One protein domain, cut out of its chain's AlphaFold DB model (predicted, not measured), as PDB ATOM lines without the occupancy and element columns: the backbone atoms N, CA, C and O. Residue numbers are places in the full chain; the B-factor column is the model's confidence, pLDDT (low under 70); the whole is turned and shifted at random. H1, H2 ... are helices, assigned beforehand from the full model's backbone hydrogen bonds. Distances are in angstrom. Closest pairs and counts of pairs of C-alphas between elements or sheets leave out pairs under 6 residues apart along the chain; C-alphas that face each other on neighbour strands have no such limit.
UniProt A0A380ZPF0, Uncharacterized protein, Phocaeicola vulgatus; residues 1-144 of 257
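What this domain is: This is residues 1 to 144 of the 257 residues of an uncharacterized protein of Phocaeicola vulgatus (UniProt A0A380ZPF0). Two loose groups of helices sit end to end, joined by the tight turn from H7 to H8: in one, H3 and H8 pack side by side with H2 crossing H8 and the end of H1 meeting the start of H8; in the other, H5 and H7 lie side by side with the short H6 nearby. H4 lies at the far end of the long axis and touches no helix. The 144 printed residues hold eight named helices, H1 to H8 in chain order, and no named strand; the class is all helix. The whole is only just compact, close to loose, with a radius of gyration of the C-alphas of 17.4 A, and elongated, spanning 50 by 31 by 31 A.

How they stand to each other: Begin with H3, residues 37 to 56, the longest helix. It touches H8, residues 126 to 143, at a shallow tilt of 26 degrees, opposite ways; look at the closest C-alphas, those of Tyr 44 and Ser 132, 5.9 A apart. H8 is the hub, touching three helices. H2, residues 22 to 33, touches H8 at a steep tilt of 62 degrees, closest at the C-alphas of Leu 25 and Tyr 131, 6.4 A. H2 and H3 touch only at the corner, and only just, with 3 pairs of C-alphas within 8 A. H1, residues 2 to 15, touches H8 only at their ends, closest at the C-alphas of Leu 13 and Asn 127, 5.3 A. H7, residues 113 to 124, touches H5, residues 84 to 94, at a shallow tilt of 24 degrees, the same way; the C-alphas of Leu 84 and Ala 113 are closest, 5.6 A. H6, residues 101 to 108, and H7 form a helical hairpin and only just touch, with 3 pairs of C-alphas within 8 A, closest at Ile 106 and Leu 116, 6.4 A. H4, residues 63 to 72, is apart from H3 and H5. In each of the eight helices every O i to N i+4 pair is within hydrogen-bond range.

Where its parts are: Find C-alpha 37 at (-29.654, 28.270, -19.930); from there H3 runs 28.4 A to C-alpha 56 at (-34.591, 2.972, -31.759). H8 spans 25.6 A and ends at C-alpha 143, (-22.868, 30.339, -21.475). H1 spans 20.0 A.

The domain as a whole: The C-alphas farthest apart are those of Met 1 and Arg 71, 54.5 A. The printed part has no cut, and the link from H4 to H5, 11 residues, is long. Mean pLDDT of the printed part is 81.1; 27 residues are under 70, among them 1 to 6, 58 to 63 and 73 to 81.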
ATOM      1  N   MET A   1     -52.884  27.326 -23.440       53.22
ATOM      2  CA  MET A   1     -52.626  27.715 -24.852       53.22
ATOM      3  C   MET A   1     -51.167  27.519 -25.295       53.22
ATOM      4  O   MET A   1     -50.970  26.990 -26.380       53.22
ATOM      5  N   ARG A   2     -50.151  27.882 -24.484       58.22
ATOM      6  CA  ARG A   2     -48.716  27.692 -24.821       58.22
ATOM      7  C   ARG A   2     -48.312  26.226 -25.071       58.22
ATOM      8  O   ARG A   2     -47.712  25.952 -26.099       58.22
ATOM      9  N   LYS A   3     -48.739  25.285 -24.217       63.66
ATOM     10  CA  LYS A   3     -48.438  23.842 -24.365       63.66
ATOM     11  C   LYS A   3     -48.908  23.250 -25.707       63.66
ATOM     12  O   LYS A   3     -48.139  22.584 -26.381       63.66
ATOM     13  N   LYS A   4     -50.120  23.604 -26.154       67.38
ATOM     14  CA  LYS A   4     -50.668  23.171 -27.453       67.38
ATOM     15  C   LYS A   4     -49.886  23.745 -28.646       67.38
ATOM     16  O   LYS A   4     -49.661  23.046 -29.620       67.38
ATOM     17  N   LYS A   5     -49.437  25.007 -28.568       69.81
ATOM     18  CA  LYS A   5     -48.563  25.604 -29.602       69.81
ATOM     19  C   LYS A   5     -47.201  24.910 -29.674       69.81
ATOM     20  O   LYS A   5     -46.666  24.754 -30.762       69.81
ATOM     21  N   TYR A   6     -46.671  24.504 -28.525       69.56
ATOM     22  CA  TYR A   6     -45.413  23.776 -28.424       69.56
ATOM     23  C   TYR A   6     -45.517  22.362 -29.018       69.56
ATOM     24  O   TYR A   6     -44.730  22.007 -29.888       69.56
ATOM     25  N   GLU A   7     -46.529  21.580 -28.626       75.75
ATOM     26  CA  GLU A   7     -46.755  20.225 -29.165       75.75
ATOM     27  C   GLU A   7     -46.961  20.251 -30.687       75.75
ATOM     28  O   GLU A   7     -46.411  19.418 -31.403       75.75
ATOM     29  N   ASN A   8     -47.655  21.276 -31.195       84.69
ATOM     30  CA  ASN A   8     -47.805  21.496 -32.632       84.69
ATOM     31  C   ASN A   8     -46.469  21.786 -33.341       84.69
ATOM     32  O   ASN A   8     -46.314  21.412 -34.500       84.69
ATOM     33  N   PHE A   9     -45.517  22.456 -32.682       90.75
ATOM     34  CA  PHE A   9     -44.212  22.753 -33.273       90.75
ATOM     35  C   PHE A   9     -43.338  21.501 -33.366       90.75
ATOM     36  O   PHE A   9     -42.807  21.222 -34.433       90.75
ATOM     37  N   ILE A  10     -43.262  20.699 -32.300       90.94
ATOM     38  CA  ILE A  10     -42.523  19.427 -32.330       90.94
ATOM     39  C   ILE A  10     -43.111  18.480 -33.381       90.94
ATOM     40  O   ILE A  10     -42.371  17.922 -34.188       90.94
ATOM     41  N   ALA A  11     -44.442  18.369 -33.450       90.00
ATOM     42  CA  ALA A  11     -45.098  17.596 -34.503       90.00
ATOM     43  C   ALA A  11     -44.750  18.125 -35.906       90.00
ATOM     44  O   ALA A  11     -44.493  17.333 -36.810       90.00
ATOM     45  N   LYS A  12     -44.674  19.453 -36.087       92.81
ATOM     46  CA  LYS A  12     -44.227  20.064 -37.345       92.81
ATOM     47  C   LYS A  12     -42.789  19.661 -37.687       92.81
ATOM     48  O   LYS A  12     -42.560  19.284 -38.832       92.81
ATOM     49  N   LEU A  13     -41.853  19.698 -36.732       92.69
ATOM     50  CA  LEU A  13     -40.463  19.270 -36.959       92.69
ATOM     51  C   LEU A  13     -40.393  17.813 -37.441       92.69
ATOM     52  O   LEU A  13     -39.618  17.508 -38.335       92.69
ATOM     53  N   MET A  14     -41.224  16.934 -36.878       88.12
ATOM     54  CA  MET A  14     -41.236  15.505 -37.212       88.12
ATOM     55  C   MET A  14     -41.946  15.178 -38.533       88.12
ATOM     56  O   MET A  14     -41.609  14.200 -39.187       88.12
ATOM     57  N   MET A  15     -42.978  15.941 -38.902       87.06
ATOM     58  CA  MET A  15     -43.818  15.634 -40.069       87.06
ATOM     59  C   MET A  15     -43.400  16.373 -41.341       87.06
ATOM     60  O   MET A  15     -43.761  15.948 -42.441       87.06
ATOM     61  N   THR A  16     -42.684  17.492 -41.212       87.38
ATOM     62  CA  THR A  16     -42.260  18.292 -42.366       87.38
ATOM     63  C   THR A  16     -41.039  17.647 -43.004       87.38
ATOM     64  O   THR A  16     -40.012  17.492 -42.347       87.38
ATOM     65  N   LYS A  17     -41.160  17.288 -44.285       78.12
ATOM     66  CA  LYS A  17     -40.060  16.720 -45.075       78.12
ATOM     67  C   LYS A  17     -39.090  17.789 -45.575       78.12
ATOM     68  O   LYS A  17     -37.890  17.548 -45.623       78.12
ATOM     69  N   ASP A  18     -39.610  18.968 -45.905       83.19
ATOM     70  CA  ASP A  18     -38.791  20.108 -46.305       83.19
ATOM     71  C   ASP A  18     -38.016  20.674 -45.110       83.19
ATOM     72  O   ASP A  18     -38.481  20.644 -43.965       83.19
ATOM     73  N   ILE A  19     -36.835  21.226 -45.385       86.19
ATOM     74  CA  ILE A  19     -36.021  21.892 -44.368       86.19
ATOM     75  C   ILE A  19     -36.749  23.152 -43.899       86.19
ATOM     76  O   ILE A  19     -37.068  24.043 -44.687       86.19
ATOM     77  N   ILE A  20     -36.993  23.235 -42.595       90.94
ATOM     78  CA  ILE A  20     -37.574  24.416 -41.964       90.94
ATOM     79  C   ILE A  20     -36.500  25.497 -41.850       90.94
ATOM     80  O   ILE A  20     -35.378  25.242 -41.409       90.94
ATOM     81  N   ASP A  21     -36.874  26.718 -42.225       90.81
ATOM     82  CA  ASP A  21     -35.987  27.873 -42.192       90.81
ATOM     83  C   ASP A  21     -35.463  28.157 -40.774       90.81
ATOM     84  O   ASP A  21     -36.208  28.151 -39.785       90.81
ATOM     85  N   ALA A  22     -34.164  28.448 -40.677       88.62
ATOM     86  CA  ALA A  22     -33.496  28.685 -39.403       88.62
ATOM     87  C   ALA A  22     -34.100  29.868 -38.623       88.62
ATOM     88  O   ALA A  22     -34.164  29.815 -37.392       88.62
ATOM     89  N   ALA A  23     -34.596  30.909 -39.302       86.75
ATOM     90  CA  ALA A  23     -35.244  32.041 -38.648       86.75
ATOM     91  C   ALA A  23     -36.597  31.650 -38.037       86.75
ATOM     92  O   ALA A  23     -36.985  32.199 -37.001       86.75
ATOM     93  N   GLU A  24     -37.315  30.683 -38.623       92.44
ATOM     94  CA  GLU A  24     -38.527  30.135 -38.010       92.44
ATOM     95  C   GLU A  24     -38.192  29.363 -36.725       92.44
ATOM     96  O   GLU A  24     -38.832  29.585 -35.689       92.44
ATOM     97  N   LEU A  25     -37.161  28.514 -36.767       93.31
ATOM     98  CA  LEU A  25     -36.682  27.779 -35.592       93.31
ATOM     99  C   LEU A  25     -36.251  28.744 -34.476       93.31
ATOM    100  O   LEU A  25     -36.685  28.613 -33.330       93.31
ATOM    101  N   GLU A  26     -35.471  29.775 -34.805       88.06
ATOM    102  CA  GLU A  26     -35.010  30.771 -33.832       88.06
ATOM    103  C   GLU A  26     -36.166  31.613 -33.268       88.06
ATOM    104  O   GLU A  26     -36.194  31.941 -32.078       88.06
ATOM    105  N   LYS A  27     -37.177  31.918 -34.090       85.75
ATOM    106  CA  LYS A  27     -38.407  32.574 -33.634       85.75
ATOM    107  C   LYS A  27     -39.166  31.711 -32.625       85.75
ATOM    108  O   LYS A  27     -39.763  32.270 -31.701       85.75
ATOM    109  N   HIS A  28     -39.166  30.386 -32.774       88.75
ATOM    110  CA  HIS A  28     -39.752  29.494 -31.774       88.75
ATOM    111  C   HIS A  28     -38.985  29.562 -30.452       88.75
ATOM    112  O   HIS A  28     -39.609  29.794 -29.414       88.75
ATOM    113  N   ILE A  29     -37.651  29.452 -30.500       87.06
ATOM    114  CA  ILE A  29     -36.792  29.556 -29.310       87.06
ATOM    115  C   ILE A  29     -37.114  30.847 -28.562       87.06
ATOM    116  O   ILE A  29     -37.506  30.803 -27.403       87.06
ATOM    117  N   ARG A  30     -37.072  31.987 -29.252       81.25
ATOM    118  CA  ARG A  30     -37.325  33.305 -28.658       81.25
ATOM    119  C   ARG A  30     -38.694  33.429 -27.987       81.25
ATOM    120  O   ARG A  30     -38.798  34.003 -26.913       81.25
ATOM    121  N   ASN A  31     -39.751  32.934 -28.630       80.00
ATOM    122  CA  ASN A  31     -41.124  33.191 -28.185       80.00
ATOM    123  C   ASN A  31     -41.681  32.142 -27.215       80.00
ATOM    124  O   ASN A  31     -42.699  32.398 -26.564       80.00
ATOM    125  N   VAL A  32     -41.100  30.940 -27.192       83.56
ATOM    126  CA  VAL A  32     -41.659  29.786 -26.472       83.56
ATOM    127  C   VAL A  32     -40.675  29.204 -25.467       83.56
ATOM    128  O   VAL A  32     -41.090  28.945 -24.340       83.56
ATOM    129  N   VAL A  33     -39.414  29.007 -25.859       84.19
ATOM    130  CA  VAL A  33     -38.391  28.386 -25.000       84.19
ATOM    131  C   VAL A  33     -37.732  29.421 -24.091       84.19
ATOM    132  O   VAL A  33     -37.615  29.196 -22.894       84.19
ATOM    133  N   GLY A  34     -37.347  30.569 -24.647       76.00
ATOM    134  CA  GLY A  34     -36.483  31.553 -24.000       76.00
ATOM    135  C   GLY A  34     -34.994  31.249 -24.203       76.00
ATOM    136  O   GLY A  34     -34.609  30.170 -24.652       76.00
ATOM    137  N   TYR A  35     -34.149  32.234 -23.888       74.69
ATOM    138  CA  TYR A  35     -32.686  32.119 -23.974       74.69
ATOM    139  C   TYR A  35     -32.020  31.866 -22.613       74.69
ATOM    140  O   TYR A  35     -30.795  31.932 -22.502       74.69
ATOM    141  N   ASP A  36     -32.782  31.567 -21.560       71.19
ATOM    142  CA  ASP A  36     -32.168  31.140 -20.308       71.19
ATOM    143  C   ASP A  36     -31.564  29.734 -20.455       71.19
ATOM    144  O   ASP A  36     -32.090  28.863 -21.154       71.19
ATOM    145  N   LYS A  37     -30.422  29.513 -19.797       76.00
ATOM    146  CA  LYS A  37     -29.654  28.270 -19.930       76.00
ATOM    147  C   LYS A  37     -30.478  27.038 -19.544       76.00
ATOM    148  O   LYS A  37     -30.387  26.032 -20.233       76.00
ATOM    149  N   SER A  38     -31.291  27.117 -18.486       76.38
ATOM    150  CA  SER A  38     -32.053  25.960 -18.000       76.38
ATOM    151  C   SER A  38     -33.133  25.537 -18.994       76.38
ATOM    152  O   SER A  38     -33.271  24.345 -19.264       76.38
ATOM    153  N   SER A  39     -33.880  26.487 -19.559       83.31
ATOM    154  CA  SER A  39     -34.902  26.194 -20.567       83.31
ATOM    155  C   SER A  39     -34.285  25.655 -21.852       83.31
ATOM    156  O   SER A  39     -34.769  24.655 -22.378       83.31
ATOM    157  N   LEU A  40     -33.178  26.247 -22.315       87.12
ATOM    158  CA  LEU A  40     -32.450  25.744 -23.480       87.12
ATOM    159  C   LEU A  40     -31.885  24.332 -23.249       87.12
ATOM    160  O   LEU A  40     -31.981  23.501 -24.146       87.12
ATOM    161  N   GLU A  41     -31.327  24.035 -22.069       87.00
ATOM    162  CA  GLU A  41     -30.815  22.696 -21.727       87.00
ATOM    163  C   GLU A  41     -31.938  21.659 -21.677       87.00
ATOM    164  O   GLU A  41     -31.795  20.577 -22.243       87.00
ATOM    165  N   LYS A  42     -33.069  21.995 -21.041       89.31
ATOM    166  CA  LYS A  42     -34.250  21.119 -20.980       89.31
ATOM    167  C   LYS A  42     -34.798  20.821 -22.369       89.31
ATOM    168  O   LYS A  42     -35.114  19.673 -22.666       89.31
ATOM    169  N   GLU A  43     -34.902  21.846 -23.211       93.31
ATOM    170  CA  GLU A  43     -35.372  21.692 -24.583       93.31
ATOM    171  C   GLU A  43     -34.384  20.863 -25.410       93.31
ATOM    172  O   GLU A  43     -34.781  19.892 -26.045       93.31
ATOM    173  N   TYR A  44     -33.089  21.178 -25.348       94.06
ATOM    174  CA  TYR A  44     -32.041  20.435 -26.048       94.06
ATOM    175  C   TYR A  44     -32.026  18.954 -25.653       94.06
ATOM    176  O   TYR A  44     -31.991  18.087 -26.524       94.06
ATOM    177  N   PHE A  45     -32.097  18.653 -24.352       93.19
ATOM    178  CA  PHE A  45     -32.170  17.279 -23.857       93.19
ATOM    179  C   PHE A  45     -33.393  16.550 -24.417       93.19
ATOM    180  O   PHE A  45     -33.260  15.468 -24.978       93.19
ATOM    181  N   ARG A  46     -34.568  17.180 -24.347       93.50
ATOM    182  CA  ARG A  46     -35.815  16.598 -24.847       93.50
ATOM    183  C   ARG A  46     -35.782  16.326 -26.350       93.50
ATOM    184  O   ARG A  46     -36.279  15.297 -26.790       93.50
ATOM    185  N   ILE A  47     -35.226  17.239 -27.149       94.62
ATOM    186  CA  ILE A  47     -35.098  17.033 -28.597       94.62
ATOM    187  C   ILE A  47     -34.150  15.874 -28.902       94.62
ATOM    188  O   ILE A  47     -34.471  15.057 -29.758       94.62
ATOM    189  N   ASN A  48     -33.026  15.755 -28.191       92.06
ATOM    190  CA  ASN A  48     -32.114  14.629 -28.400       92.06
ATOM    191  C   ASN A  48     -32.723  13.296 -27.965       92.06
ATOM    192  O   ASN A  48     -32.612  12.334 -28.710       92.06
ATOM    193  N   GLU A  49     -33.446  13.254 -26.845       91.38
ATOM    194  CA  GLU A  49     -34.190  12.061 -26.424       91.38
ATOM    195  C   GLU A  49     -35.240  11.661 -27.478       91.38
ATOM    196  O   GLU A  49     -35.417  10.485 -27.785       91.38
ATOM    197  N   LEU A  50     -35.924  12.631 -28.098       90.31
ATOM    198  CA  LEU A  50     -36.841  12.351 -29.206       90.31
ATOM    199  C   LEU A  50     -36.116  11.785 -30.430       90.31
ATOM    200  O   LEU A  50     -36.615  10.829 -31.018       90.31
ATOM    201  N   ILE A  51     -34.963  12.346 -30.808       88.31
ATOM    202  CA  ILE A  51     -34.139  11.831 -31.910       88.31
ATOM    203  C   ILE A  51     -33.706  10.392 -31.603       88.31
ATOM    204  O   ILE A  51     -33.930   9.511 -32.426       88.31
ATOM    205  N   GLU A  52     -33.163  10.129 -30.416       85.00
ATOM    206  CA  GLU A  52     -32.733   8.791 -29.988       85.00
ATOM    207  C   GLU A  52     -33.890   7.784 -30.052       85.00
ATOM    208  O   GLU A  52     -33.769   6.749 -30.707       85.00
ATOM    209  N   ASN A  53     -35.062   8.134 -29.516       84.56
ATOM    210  CA  ASN A  53     -36.261   7.293 -29.592       84.56
ATOM    211  C   ASN A  53     -36.712   7.009 -31.041       84.56
ATOM    212  O   ASN A  53     -37.222   5.926 -31.335       84.56
ATOM    213  N   GLN A  54     -36.550   7.962 -31.971       80.44
ATOM    214  CA  GLN A  54     -36.840   7.716 -33.393       80.44
ATOM    215  C   GLN A  54     -35.832   6.749 -34.020       80.44
ATOM    216  O   GLN A  54     -36.212   5.942 -34.870       80.44
ATOM    217  N   TYR A  55     -34.569   6.793 -33.589       77.31
ATOM    218  CA  TYR A  55     -33.529   5.881 -34.060       77.31
ATOM    219  C   TYR A  55     -33.799   4.450 -33.577       77.31
ATOM    220  O   TYR A  55     -33.702   3.507 -34.364       77.31
ATOM    221  N   GLU A  56     -34.247   4.282 -32.330       72.88
ATOM    222  CA  GLU A  56     -34.591   2.972 -31.759       72.88
ATOM    223  C   GLU A  56     -35.709   2.239 -32.515       72.88
ATOM    224  O   GLU A  56     -35.728   1.007 -32.535       72.88
ATOM    225  N   LYS A  57     -36.609   2.959 -33.203       72.00
ATOM    226  CA  LYS A  57     -37.710   2.368 -33.990       72.00
ATOM    227  C   LYS A  57     -37.226   1.377 -35.054       72.00
ATOM    228  O   LYS A  57     -37.964   0.458 -35.413       72.00
ATOM    229  N   TYR A  58     -36.017   1.572 -35.568       67.25
ATOM    230  CA  TYR A  58     -35.415   0.697 -36.569       67.25
ATOM    231  C   TYR A  58     -34.479  -0.353 -35.964       67.25
ATOM    232  O   TYR A  58     -33.972  -1.179 -36.713       67.25
ATOM    233  N   GLY A  59     -34.313  -0.352 -34.636       61.94
ATOM    234  CA  GLY A  59     -33.349  -1.140 -33.872       61.94
ATOM    235  C   GLY A  59     -32.007  -0.418 -33.708       61.94
ATOM    236  O   GLY A  59     -31.523   0.246 -34.621       61.94
ATOM    237  N   ILE A  60     -31.399  -0.541 -32.523       60.97
ATOM    238  CA  ILE A  60     -30.088   0.049 -32.228       60.97
ATOM    239  C   ILE A  60     -29.005  -0.835 -32.847       60.97
ATOM    240  O   ILE A  60     -28.780  -1.953 -32.382       60.97
ATOM    241  N   ILE A  61     -28.304  -0.314 -33.856       66.12
ATOM    242  CA  ILE A  61     -27.051  -0.912 -34.321       66.12
ATOM    243  C   ILE A  61     -26.006  -0.712 -33.223       66.12
ATOM    244  O   ILE A  61     -25.623   0.419 -32.922       66.12
ATOM    245  N   ASN A  62     -25.550  -1.804 -32.615       66.00
ATOM    246  CA  ASN A  62     -24.476  -1.769 -31.625       66.00
ATOM    247  C   ASN A  62     -23.139  -2.243 -32.219       66.00
ATOM    248  O   ASN A  62     -23.046  -2.701 -33.358       66.00
ATOM    249  N   GLU A  63     -22.075  -2.155 -31.421       66.44
ATOM    250  CA  GLU A  63     -20.732  -2.583 -31.820       66.44
ATOM    251  C   GLU A  63     -20.662  -4.073 -32.208       66.44
ATOM    252  O   GLU A  63     -19.943  -4.441 -33.135       66.44
ATOM    253  N   GLY A  64     -21.453  -4.935 -31.563       70.62
ATOM    254  CA  GLY A  64     -21.557  -6.352 -31.915       70.62
ATOM    255  C   GLY A  64     -22.166  -6.578 -33.300       70.62
ATOM    256  O   GLY A  64     -21.684  -7.432 -34.047       70.62
ATOM    257  N   ASP A  65     -23.167  -5.780 -33.677       70.25
ATOM    258  CA  ASP A  65     -23.740  -5.803 -35.025       70.25
ATOM    259  C   ASP A  65     -22.725  -5.312 -36.068       70.25
ATOM    260  O   ASP A  65     -22.626  -5.911 -37.139       70.25
ATOM    261  N   ASN A  66     -21.901  -4.308 -35.736       69.44
ATOM    262  CA  ASN A  66     -20.805  -3.846 -36.599       69.44
ATOM    263  C   ASN A  66     -19.759  -4.950 -36.832       69.44
ATOM    264  O   ASN A  66     -19.321  -5.155 -37.964       69.44
ATOM    265  N   ILE A  67     -19.363  -5.680 -35.781       72.56
ATOM    266  CA  ILE A  67     -18.387  -6.781 -35.872       72.56
ATOM    267  C   ILE A  67     -18.938  -7.922 -36.730       72.56
ATOM    268  O   ILE A  67     -18.228  -8.470 -37.577       72.56
ATOM    269  N   GLU A  68     -20.203  -8.288 -36.529       73.00
ATOM    270  CA  GLU A  68     -20.832  -9.356 -37.302       73.00
ATOM    271  C   GLU A  68     -21.037  -8.944 -38.765       73.00
ATOM    272  O   GLU A  68     -20.787  -9.740 -39.672       73.00
ATOM    273  N   ALA A  69     -21.405  -7.685 -39.013       68.88
ATOM    274  CA  ALA A  69     -21.483  -7.133 -40.357       68.88
ATOM    275  C   ALA A  69     -20.111  -7.078 -41.036       68.88
ATOM    276  O   ALA A  69     -20.008  -7.430 -42.207       68.88
ATOM    277  N   PHE A  70     -19.047  -6.722 -40.310       66.19
ATOM    278  CA  PHE A  70     -17.674  -6.756 -40.818       66.19
ATOM    279  C   PHE A  70     -17.250  -8.176 -41.217       66.19
ATOM    280  O   PHE A  70     -16.656  -8.367 -42.275       66.19
ATOM    281  N   ARG A  71     -17.611  -9.193 -40.422       72.62
ATOM    282  CA  ARG A  71     -17.354 -10.607 -40.760       72.62
ATOM    283  C   ARG A  71     -18.132 -11.078 -41.988       72.62
ATOM    284  O   ARG A  71     -17.611 -11.877 -42.760       72.62
ATOM    285  N   ARG A  72     -19.380 -10.633 -42.147       70.00
ATOM    286  CA  ARG A  72     -20.283 -11.078 -43.227       70.00
ATOM    287  C   ARG A  72     -20.185 -10.241 -44.503       70.00
ATOM    288  O   ARG A  72     -20.621 -10.702 -45.553       70.00
ATOM    289  N   GLY A  73     -19.662  -9.022 -44.412       59.66
ATOM    290  CA  GLY A  73     -19.696  -8.007 -45.467       59.66
ATOM    291  C   GLY A  73     -21.033  -7.256 -45.600       59.66
ATOM    292  O   GLY A  73     -21.168  -6.452 -46.517       59.66
ATOM    293  N   TYR A  74     -22.026  -7.506 -44.734       58.91
ATOM    294  CA  TYR A  74     -23.340  -6.837 -44.730       58.91
ATOM    295  C   TYR A  74     -24.074  -7.009 -43.385       58.91
ATOM    296  O   TYR A  74     -23.806  -7.952 -42.641       58.91
ATOM    297  N   TYR A  75     -25.044  -6.135 -43.087       63.22
ATOM    298  CA  TYR A  75     -25.900  -6.264 -41.897       63.22
ATOM    299  C   TYR A  75     -27.011  -7.285 -42.117       63.22
ATOM    300  O   TYR A  75     -27.723  -7.240 -43.122       63.22
ATOM    301  N   ALA A  76     -27.202  -8.178 -41.145       62.16
ATOM    302  CA  ALA A  76     -28.340  -9.087 -41.107       62.16
ATOM    303  C   ALA A  76     -29.603  -8.304 -40.721       62.16
ATOM    304  O   ALA A  76     -30.017  -8.250 -39.563       62.16
ATOM    305  N   LEU A  77     -30.185  -7.662 -41.730       62.75
ATOM    306  CA  LEU A  77     -31.344  -6.800 -41.595       62.75
ATOM    307  C   LEU A  77     -32.570  -7.512 -41.035       62.75
ATOM    308  O   LEU A  77     -33.392  -6.832 -40.478       62.75
ATOM    309  N   ASN A  78     -32.680  -8.840 -41.092       55.72
ATOM    310  CA  ASN A  78     -33.786  -9.617 -40.510       55.72
ATOM    311  C   ASN A  78     -33.940  -9.510 -38.976       55.72
ATOM    312  O   ASN A  78     -34.970  -9.921 -38.447       55.72
ATOM    313  N   ARG A  79     -32.934  -8.997 -38.254       58.25
ATOM    314  CA  ARG A  79     -33.079  -8.583 -36.844       58.25
ATOM    315  C   ARG A  79     -33.800  -7.240 -36.693       58.25
ATOM    316  O   ARG A  79     -34.324  -6.950 -35.623       58.25
ATOM    317  N   LEU A  80     -33.817  -6.443 -37.754       60.03
ATOM    318  CA  LEU A  80     -34.528  -5.183 -37.897       60.03
ATOM    319  C   LEU A  80     -35.768  -5.467 -38.769       60.03
ATOM    320  O   LEU A  80     -35.752  -6.290 -39.677       60.03
ATOM    321  N   SER A  81     -36.902  -4.831 -38.529       64.81
ATOM    322  CA  SER A  81     -38.098  -5.103 -39.347       64.81
ATOM    323  C   SER A  81     -38.057  -4.387 -40.714       64.81
ATOM    324  O   SER A  81     -39.084  -3.877 -41.155       64.81
ATOM    325  N   VAL A  82     -36.882  -4.268 -41.357       70.50
ATOM    326  CA  VAL A  82     -36.650  -3.489 -42.594       70.50
ATOM    327  C   VAL A  82     -35.579  -4.116 -43.491       70.50
ATOM    328  O   VAL A  82     -34.517  -4.486 -43.011       70.50
ATOM    329  N   THR A  83     -35.821  -4.202 -44.801       76.25
ATOM    330  CA  THR A  83     -34.842  -4.654 -45.810       76.25
ATOM    331  C   THR A  83     -34.058  -3.489 -46.430       76.25
ATOM    332  O   THR A  83     -34.408  -2.321 -46.270       76.25
ATOM    333  N   LEU A  84     -32.981  -3.790 -47.169       79.62
ATOM    334  CA  LEU A  84     -32.175  -2.770 -47.853       79.62
ATOM    335  C   LEU A  84     -33.011  -2.019 -48.896       79.62
ATOM    336  O   LEU A  84     -32.889  -0.803 -49.032       79.62
ATOM    337  N   ASP A  85     -33.889  -2.732 -49.597       83.94
ATOM    338  CA  ASP A  85     -34.784  -2.123 -50.573       83.94
ATOM    339  C   ASP A  85     -35.871  -1.283 -49.892       83.94
ATOM    340  O   ASP A  85     -36.199  -0.211 -50.400       83.94
ATOM    341  N   ASP A  86     -36.350  -1.667 -48.701       85.44
ATOM    342  CA  ASP A  86     -37.238  -0.808 -47.903       85.44
ATOM    343  C   ASP A  86     -36.562   0.525 -47.550       85.44
ATOM    344  O   ASP A  86     -37.171   1.587 -47.699       85.44
ATOM    345  N   ILE A  87     -35.290   0.486 -47.129       86.50
ATOM    346  CA  ILE A  87     -34.505   1.686 -46.799       86.50
ATOM    347  C   ILE A  87     -34.344   2.573 -48.041       86.50
ATOM    348  O   ILE A  87     -34.649   3.766 -47.995       86.50
ATOM    349  N   ARG A  88     -33.928   1.997 -49.174       89.88
ATOM    350  CA  ARG A  88     -33.762   2.724 -50.447       89.88
ATOM    351  C   ARG A  88     -35.061   3.370 -50.910       89.88
ATOM    352  O   ARG A  88     -35.066   4.537 -51.300       89.88
ATOM    353  N   ASN A  89     -36.165   2.627 -50.851       90.50
ATOM    354  CA  ASN A  89     -37.484   3.117 -51.237       90.50
ATOM    355  C   ASN A  89     -37.912   4.298 -50.362       90.50
ATOM    356  O   ASN A  89     -38.380   5.312 -50.883       90.50
ATOM    357  N   LYS A  90     -37.687   4.211 -49.046       89.06
ATOM    358  CA  LYS A  90     -37.956   5.320 -48.126       89.06
ATOM    359  C   LYS A  90     -37.097   6.543 -48.422       89.06
ATOM    360  O   LYS A  90     -37.659   7.625 -48.569       89.06
ATOM    361  N   ILE A  91     -35.783   6.381 -48.577       90.44
ATOM    362  CA  ILE A  91     -34.868   7.485 -48.903       90.44
ATOM    363  C   ILE A  91     -35.294   8.188 -50.195       90.44
ATOM    364  O   ILE A  91     -35.417   9.412 -50.225       90.44
ATOM    365  N   ASN A  92     -35.615   7.427 -51.242       90.38
ATOM    366  CA  ASN A  92     -36.117   7.993 -52.493       90.38
ATOM    367  C   ASN A  92     -37.438   8.758 -52.304       90.38
ATOM    368  O   ASN A  92     -37.643   9.788 -52.941       90.38
ATOM    369  N   SER A  93     -38.318   8.298 -51.406       89.38
ATOM    370  CA  SER A  93     -39.604   8.952 -51.107       89.38
ATOM    371  C   SER A  93     -39.501  10.243 -50.282       89.38
ATOM    372  O   SER A  93     -40.483  10.989 -50.178       89.38
ATOM    373  N   LEU A  94     -38.352  10.484 -49.643       85.38
ATOM    374  CA  LEU A  94     -38.112  11.698 -48.864       85.38
ATOM    375  C   LEU A  94     -37.709  12.871 -49.756       85.38
ATOM    376  O   LEU A  94     -38.021  13.999 -49.401       85.38
ATOM    377  N   GLY A  95     -37.124  12.597 -50.926       79.69
ATOM    378  CA  GLY A  95     -36.673  13.623 -51.860       79.69
ATOM    379  C   GLY A  95     -35.482  14.394 -51.294       79.69
ATOM    380  O   GLY A  95     -35.638  15.299 -50.485       79.69
ATOM    381  N   TYR A  96     -34.274  14.036 -51.723       82.81
ATOM    382  CA  TYR A  96     -33.042  14.735 -51.358       82.81
ATOM    383  C   TYR A  96     -32.316  15.192 -52.624       82.81
ATOM    384  O   TYR A  96     -32.409  14.557 -53.676       82.81
ATOM    385  N   GLU A  97     -31.585  16.300 -52.527       85.75
ATOM    386  CA  GLU A  97     -30.756  16.792 -53.624       85.75
ATOM    387  C   GLU A  97     -29.532  15.884 -53.781       85.75
ATOM    388  O   GLU A  97     -28.754  15.697 -52.840       85.75
ATOM    389  N   LYS A  98     -29.363  15.298 -54.965       86.38
ATOM    390  CA  LYS A  98     -28.331  14.288 -55.228       86.38
ATOM    391  C   LYS A  98     -26.919  14.861 -55.167       86.38
ATOM    392  O   LYS A  98     -26.004  14.156 -54.754       86.38
ATOM    393  N   GLU A  99     -26.760  16.116 -55.564       90.50
ATOM    394  CA  GLU A  99     -25.495  16.846 -55.582       90.50
ATOM    395  C   GLU A  99     -25.114  17.420 -54.207       90.50
ATOM    396  O   GLU A  99     -23.977  17.847 -54.007       90.50
ATOM    397  N   SER A 100     -26.037  17.416 -53.241       85.44
ATOM    398  CA  SER A 100     -25.751  17.864 -51.878       85.44
ATOM    399  C   SER A 100     -24.764  16.930 -51.167       85.44
ATOM    400  O   SER A 100     -24.621  15.756 -51.510       85.44
ATOM    401  N   GLY A 101     -24.122  17.414 -50.099       85.69
ATOM    402  CA  GLY A 101     -23.203  16.589 -49.306       85.69
ATOM    403  C   GLY A 101     -23.844  15.310 -48.737       85.69
ATOM    404  O   GLY A 101     -23.178  14.281 -48.665       85.69
ATOM    405  N   ILE A 102     -25.135  15.348 -48.369       85.06
ATOM    406  CA  ILE A 102     -25.889  14.152 -47.949       85.06
ATOM    407  C   ILE A 102     -26.222  13.260 -49.152       85.06
ATOM    408  O   ILE A 102     -26.093  12.046 -49.050       85.06
ATOM    409  N   GLY A 103     -26.565  13.842 -50.305       89.56
ATOM    410  CA  GLY A 103     -26.858  13.087 -51.522       89.56
ATOM    411  C   GLY A 103     -25.658  12.317 -52.069       89.56
ATOM    412  O   GLY A 103     -25.809  11.163 -52.470       89.56
ATOM    413  N   ILE A 104     -24.463  12.910 -52.012       90.31
ATOM    414  CA  ILE A 104     -23.207  12.249 -52.390       90.31
ATOM    415  C   ILE A 104     -22.911  11.075 -51.447       90.31
ATOM    416  O   ILE A 104     -22.585   9.988 -51.921       90.31
ATOM    417  N   ARG A 105     -23.061  11.268 -50.128       89.25
ATOM    418  CA  ARG A 105     -22.856  10.201 -49.134       89.25
ATOM    419  C   ARG A 105     -23.832   9.040 -49.344       89.25
ATOM    420  O   ARG A 105     -23.387   7.911 -49.500       89.25
ATOM    421  N   ILE A 106     -25.124   9.327 -49.500       90.50
ATOM    422  CA  ILE A 106     -26.153   8.310 -49.774       90.50
ATOM    423  C   ILE A 106     -25.819   7.486 -51.025       90.50
ATOM    424  O   ILE A 106     -26.025   6.274 -51.048       90.50
ATOM    425  N   GLN A 107     -25.301   8.121 -52.080       90.12
ATOM    426  CA  GLN A 107     -24.905   7.415 -53.302       90.12
ATOM    427  C   GLN A 107     -23.696   6.497 -53.085       90.12
ATOM    428  O   GLN A 107     -23.657   5.405 -53.653       90.12
ATOM    429  N   GLN A 108     -22.727   6.913 -52.267       88.06
ATOM    430  CA  GLN A 108     -21.580   6.078 -51.885       88.06
ATOM    431  C   GLN A 108     -22.024   4.886 -51.025       88.06
ATOM    432  O   GLN A 108     -21.580   3.758 -51.241       88.06
ATOM    433  N   ASP A 109     -22.976   5.125 -50.126       84.94
ATOM    434  CA  ASP A 109     -23.487   4.155 -49.161       84.94
ATOM    435  C   ASP A 109     -24.655   3.311 -49.702       84.94
ATOM    436  O   ASP A 109     -25.212   2.473 -48.992       84.94
ATOM    437  N   TRP A 110     -25.011   3.457 -50.985       88.12
ATOM    438  CA  TRP A 110     -26.237   2.901 -51.578       88.12
ATOM    439  C   TRP A 110     -26.382   1.376 -51.454       88.12
ATOM    440  O   TRP A 110     -27.493   0.838 -51.492       88.12
ATOM    441  N   ASN A 111     -25.264   0.660 -51.321       82.31
ATOM    442  CA  ASN A 111     -25.212  -0.794 -51.142       82.31
ATOM    443  C   ASN A 111     -24.872  -1.227 -49.702       82.31
ATOM    444  O   ASN A 111     -24.822  -2.424 -49.425       82.31
ATOM    445  N   TYR A 112     -24.675  -0.280 -48.783       77.94
ATOM    446  CA  TYR A 112     -24.273  -0.521 -47.401       77.94
ATOM    447  C   TYR A 112     -25.429  -0.236 -46.442       77.94
ATOM    448  O   TYR A 112     -25.630   0.885 -45.986       77.94
ATOM    449  N   ALA A 113     -26.176  -1.288 -46.094       76.31
ATOM    450  CA  ALA A 113     -27.427  -1.183 -45.341       76.31
ATOM    451  C   ALA A 113     -27.358  -0.348 -44.049       76.31
ATOM    452  O   ALA A 113     -28.285   0.409 -43.792       76.31
ATOM    453  N   ALA A 114     -26.293  -0.449 -43.246       74.62
ATOM    454  CA  ALA A 114     -26.206   0.341 -42.014       74.62
ATOM    455  C   ALA A 114     -25.933   1.819 -42.252       74.62
ATOM    456  O   ALA A 114     -26.572   2.650 -41.614       74.62
ATOM    457  N   HIS A 115     -25.015   2.153 -43.159       80.31
ATOM    458  CA  HIS A 115     -24.755   3.550 -43.496       80.31
ATOM    459  C   HIS A 115     -26.010   4.187 -44.092       80.31
ATOM    460  O   HIS A 115     -26.448   5.241 -43.638       80.31
ATOM    461  N   LEU A 116     -26.689   3.452 -44.972       85.50
ATOM    462  CA  LEU A 116     -27.940   3.892 -45.563       85.50
ATOM    463  C   LEU A 116     -29.081   4.008 -44.533       85.50
ATOM    464  O   LEU A 116     -29.910   4.907 -44.637       85.50
ATOM    465  N   LEU A 117     -29.128   3.144 -43.512       81.81
ATOM    466  CA  LEU A 117     -30.084   3.276 -42.407       81.81
ATOM    467  C   LEU A 117     -29.812   4.539 -41.578       81.81
ATOM    468  O   LEU A 117     -30.754   5.234 -41.208       81.81
ATOM    469  N   ILE A 118     -28.542   4.861 -41.319       81.75
ATOM    470  CA  ILE A 118     -28.148   6.098 -40.630       81.75
ATOM    471  C   ILE A 118     -28.550   7.322 -41.457       81.75
ATOM    472  O   ILE A 118     -29.108   8.271 -40.903       81.75
ATOM    473  N   ASP A 119     -28.320   7.298 -42.771       86.75
ATOM    474  CA  ASP A 119     -28.736   8.383 -43.659       86.75
ATOM    475  C   ASP A 119     -30.263   8.532 -43.699       86.75
ATOM    476  O   ASP A 119     -30.768   9.651 -43.616       86.75
ATOM    477  N   LEU A 120     -31.019   7.426 -43.756       86.94
ATOM    478  CA  LEU A 120     -32.482   7.450 -43.661       86.94
ATOM    479  C   LEU A 120     -32.939   8.102 -42.351       86.94
ATOM    480  O   LEU A 120     -33.784   8.992 -42.373       86.94
ATOM    481  N   LEU A 121     -32.370   7.677 -41.223       85.12
ATOM    482  CA  LEU A 121     -32.686   8.221 -39.904       85.12
ATOM    483  C   LEU A 121     -32.371   9.713 -39.816       85.12
ATOM    484  O   LEU A 121     -33.161  10.482 -39.266       85.12
ATOM    485  N   TYR A 122     -31.244  10.138 -40.386       85.81
ATOM    486  CA  TYR A 122     -30.892  11.547 -40.464       85.81
ATOM    487  C   TYR A 122     -31.905  12.334 -41.305       85.81
ATOM    488  O   TYR A 122     -32.373  13.377 -40.856       85.81
ATOM    489  N   LEU A 123     -32.288  11.825 -42.480       87.31
ATOM    490  CA  LEU A 123     -33.273  12.466 -43.354       87.31
ATOM    491  C   LEU A 123     -34.659  12.560 -42.702       87.31
ATOM    492  O   LEU A 123     -35.279  13.619 -42.750       87.31
ATOM    493  N   GLU A 124     -35.134  11.494 -42.048       87.19
ATOM    494  CA  GLU A 124     -36.420  11.493 -41.329       87.19
ATOM    495  C   GLU A 124     -36.438  12.495 -40.161       87.19
ATOM    496  O   GLU A 124     -37.504  12.973 -39.777       87.19
ATOM    497  N   ASN A 125     -35.269  12.846 -39.615       88.81
ATOM    498  CA  ASN A 125     -35.136  13.703 -38.439       88.81
ATOM    499  C   ASN A 125     -34.383  15.015 -38.719       88.81
ATOM    500  O   ASN A 125     -33.952  15.681 -37.778       88.81
ATOM    501  N   ILE A 126     -34.226  15.423 -39.984       89.25
ATOM    502  CA  ILE A 126     -33.348  16.545 -40.360       89.25
ATOM    503  C   ILE A 126     -33.728  17.853 -39.654       89.25
ATOM    504  O   ILE A 126     -32.869  18.585 -39.165       89.25
ATOM    505  N   ASN A 127     -35.027  18.115 -39.510       93.00
ATOM    506  CA  ASN A 127     -35.536  19.300 -38.829       93.00
ATOM    507  C   ASN A 127     -35.320  19.250 -37.308       93.00
ATOM    508  O   ASN A 127     -35.028  20.282 -36.703       93.00
ATOM    509  N   LEU A 128     -35.406  18.065 -36.690       93.88
ATOM    510  CA  LEU A 128     -35.053  17.883 -35.278       93.88
ATOM    511  C   LEU A 128     -33.550  18.089 -35.057       93.88
ATOM    512  O   LEU A 128     -33.170  18.781 -34.115       93.88
ATOM    513  N   HIS A 129     -32.705  17.560 -35.948       91.81
ATOM    514  CA  HIS A 129     -31.253  17.766 -35.910       91.81
ATOM    515  C   HIS A 129     -30.884  19.240 -36.056       91.81
ATOM    516  O   HIS A 129     -30.155  19.773 -35.220       91.81
ATOM    517  N   ASN A 130     -31.442  19.931 -37.052       93.25
ATOM    518  CA  ASN A 130     -31.207  21.362 -37.259       93.25
ATOM    519  C   ASN A 130     -31.624  22.186 -36.035       93.25
ATOM    520  O   ASN A 130     -30.889  23.072 -35.596       93.25
ATOM    521  N   TYR A 131     -32.776  21.864 -35.444       96.44
ATOM    522  CA  TYR A 131     -33.240  22.518 -34.226       96.44
ATOM    523  C   TYR A 131     -32.331  22.221 -33.021       96.44
ATOM    524  O   TYR A 131     -31.962  23.146 -32.298       96.44
ATOM    525  N   SER A 132     -31.893  20.971 -32.843       95.44
ATOM    526  CA  SER A 132     -30.934  20.574 -31.801       95.44
ATOM    527  C   SER A 132     -29.599  21.320 -31.935       95.44
ATOM    528  O   SER A 132     -29.095  21.880 -30.956       95.44
ATOM    529  N   CYS A 133     -29.055  21.424 -33.152       93.75
ATOM    530  CA  CYS A 133     -27.852  22.209 -33.436       93.75
ATOM    531  C   CYS A 133     -28.034  23.684 -33.062       93.75
ATOM    532  O   CYS A 133     -27.185  24.247 -32.366       93.75
ATOM    533  N   LEU A 134     -29.158  24.292 -33.449       94.12
ATOM    534  CA  LEU A 134     -29.453  25.683 -33.119       94.12
ATOM    535  C   LEU A 134     -29.573  25.901 -31.603       94.12
ATOM    536  O   LEU A 134     -29.020  26.866 -31.078       94.12
ATOM    537  N   LEU A 135     -30.239  24.997 -30.877       93.75
ATOM    538  CA  LEU A 135     -30.319  25.035 -29.412       93.75
ATOM    539  C   LEU A 135     -28.930  24.944 -28.769       93.75
ATOM    540  O   LEU A 135     -28.620  25.711 -27.857       93.75
ATOM    541  N   LYS A 136     -28.063  24.062 -29.278       91.38
ATOM    542  CA  LYS A 136     -26.675  23.933 -28.818       91.38
ATOM    543  C   LYS A 136     -25.873  25.211 -29.051       91.38
ATOM    544  O   LYS A 136     -25.097  25.616 -28.187       91.38
ATOM    545  N   ASP A 137     -26.066  25.871 -30.186       87.75
ATOM    546  CA  ASP A 137     -25.411  27.147 -30.470       87.75
ATOM    547  C   ASP A 137     -25.973  28.283 -29.607       87.75
ATOM    548  O   ASP A 137     -25.207  29.095 -29.085       87.75
ATOM    549  N   CYS A 138     -27.281  28.303 -29.341       84.50
ATOM    550  CA  CYS A 138     -27.884  29.178 -28.334       84.50
ATOM    551  C   CYS A 138     -27.262  28.965 -26.946       84.50
ATOM    552  O   CYS A 138     -26.891  29.945 -26.304       84.50
ATOM    553  N   LEU A 139     -27.066  27.715 -26.513       82.56
ATOM    554  CA  LEU A 139     -26.410  27.385 -25.241       82.56
ATOM    555  C   LEU A 139     -24.965  27.888 -25.169       82.56
ATOM    556  O   LEU A 139     -24.544  28.426 -24.144       82.56
ATOM    557  N   LYS A 140     -24.198  27.770 -26.260       79.50
ATOM    558  CA  LYS A 140     -22.843  28.345 -26.333       79.50
ATOM    559  C   LYS A 140     -22.869  29.870 -26.221       79.50
ATOM    560  O   LYS A 140     -22.003  30.445 -25.565       79.50
ATOM    561  N   ARG A 141     -23.848  30.535 -26.851       70.44
ATOM    562  CA  ARG A 141     -24.014  31.998 -26.786       70.44
ATOM    563  C   ARG A 141     -24.360  32.462 -25.369       70.44
ATOM    564  O   ARG A 141     -23.785  33.435 -24.891       70.44
ATOM    565  N   THR A 142     -25.254  31.757 -24.679       64.50
ATOM    566  CA  THR A 142     -25.727  32.138 -23.338       64.50
ATOM    567  C   THR A 142     -24.713  31.805 -22.245       64.50
ATOM    568  O   THR A 142     -24.549  32.592 -21.317       64.50
ATOM    569  N   GLY A 143     -23.955  30.713 -22.389       53.28
ATOM    570  CA  GLY A 143     -22.868  30.339 -21.475       53.28
ATOM    571  C   GLY A 143     -21.652  31.277 -21.489       53.28
ATOM    572  O   GLY A 143     -20.872  31.258 -20.541       53.28
ATOM    573  N   ASN A 144     -21.511  32.112 -22.523       54.06
ATOM    574  CA  ASN A 144     -20.370  33.014 -22.715       54.06
ATOM    575  C   ASN A 144     -20.721  34.505 -22.566       54.06
ATOM    576  O   ASN A 144     -19.864  35.355 -22.809       54.06
TER     577      ASN A 144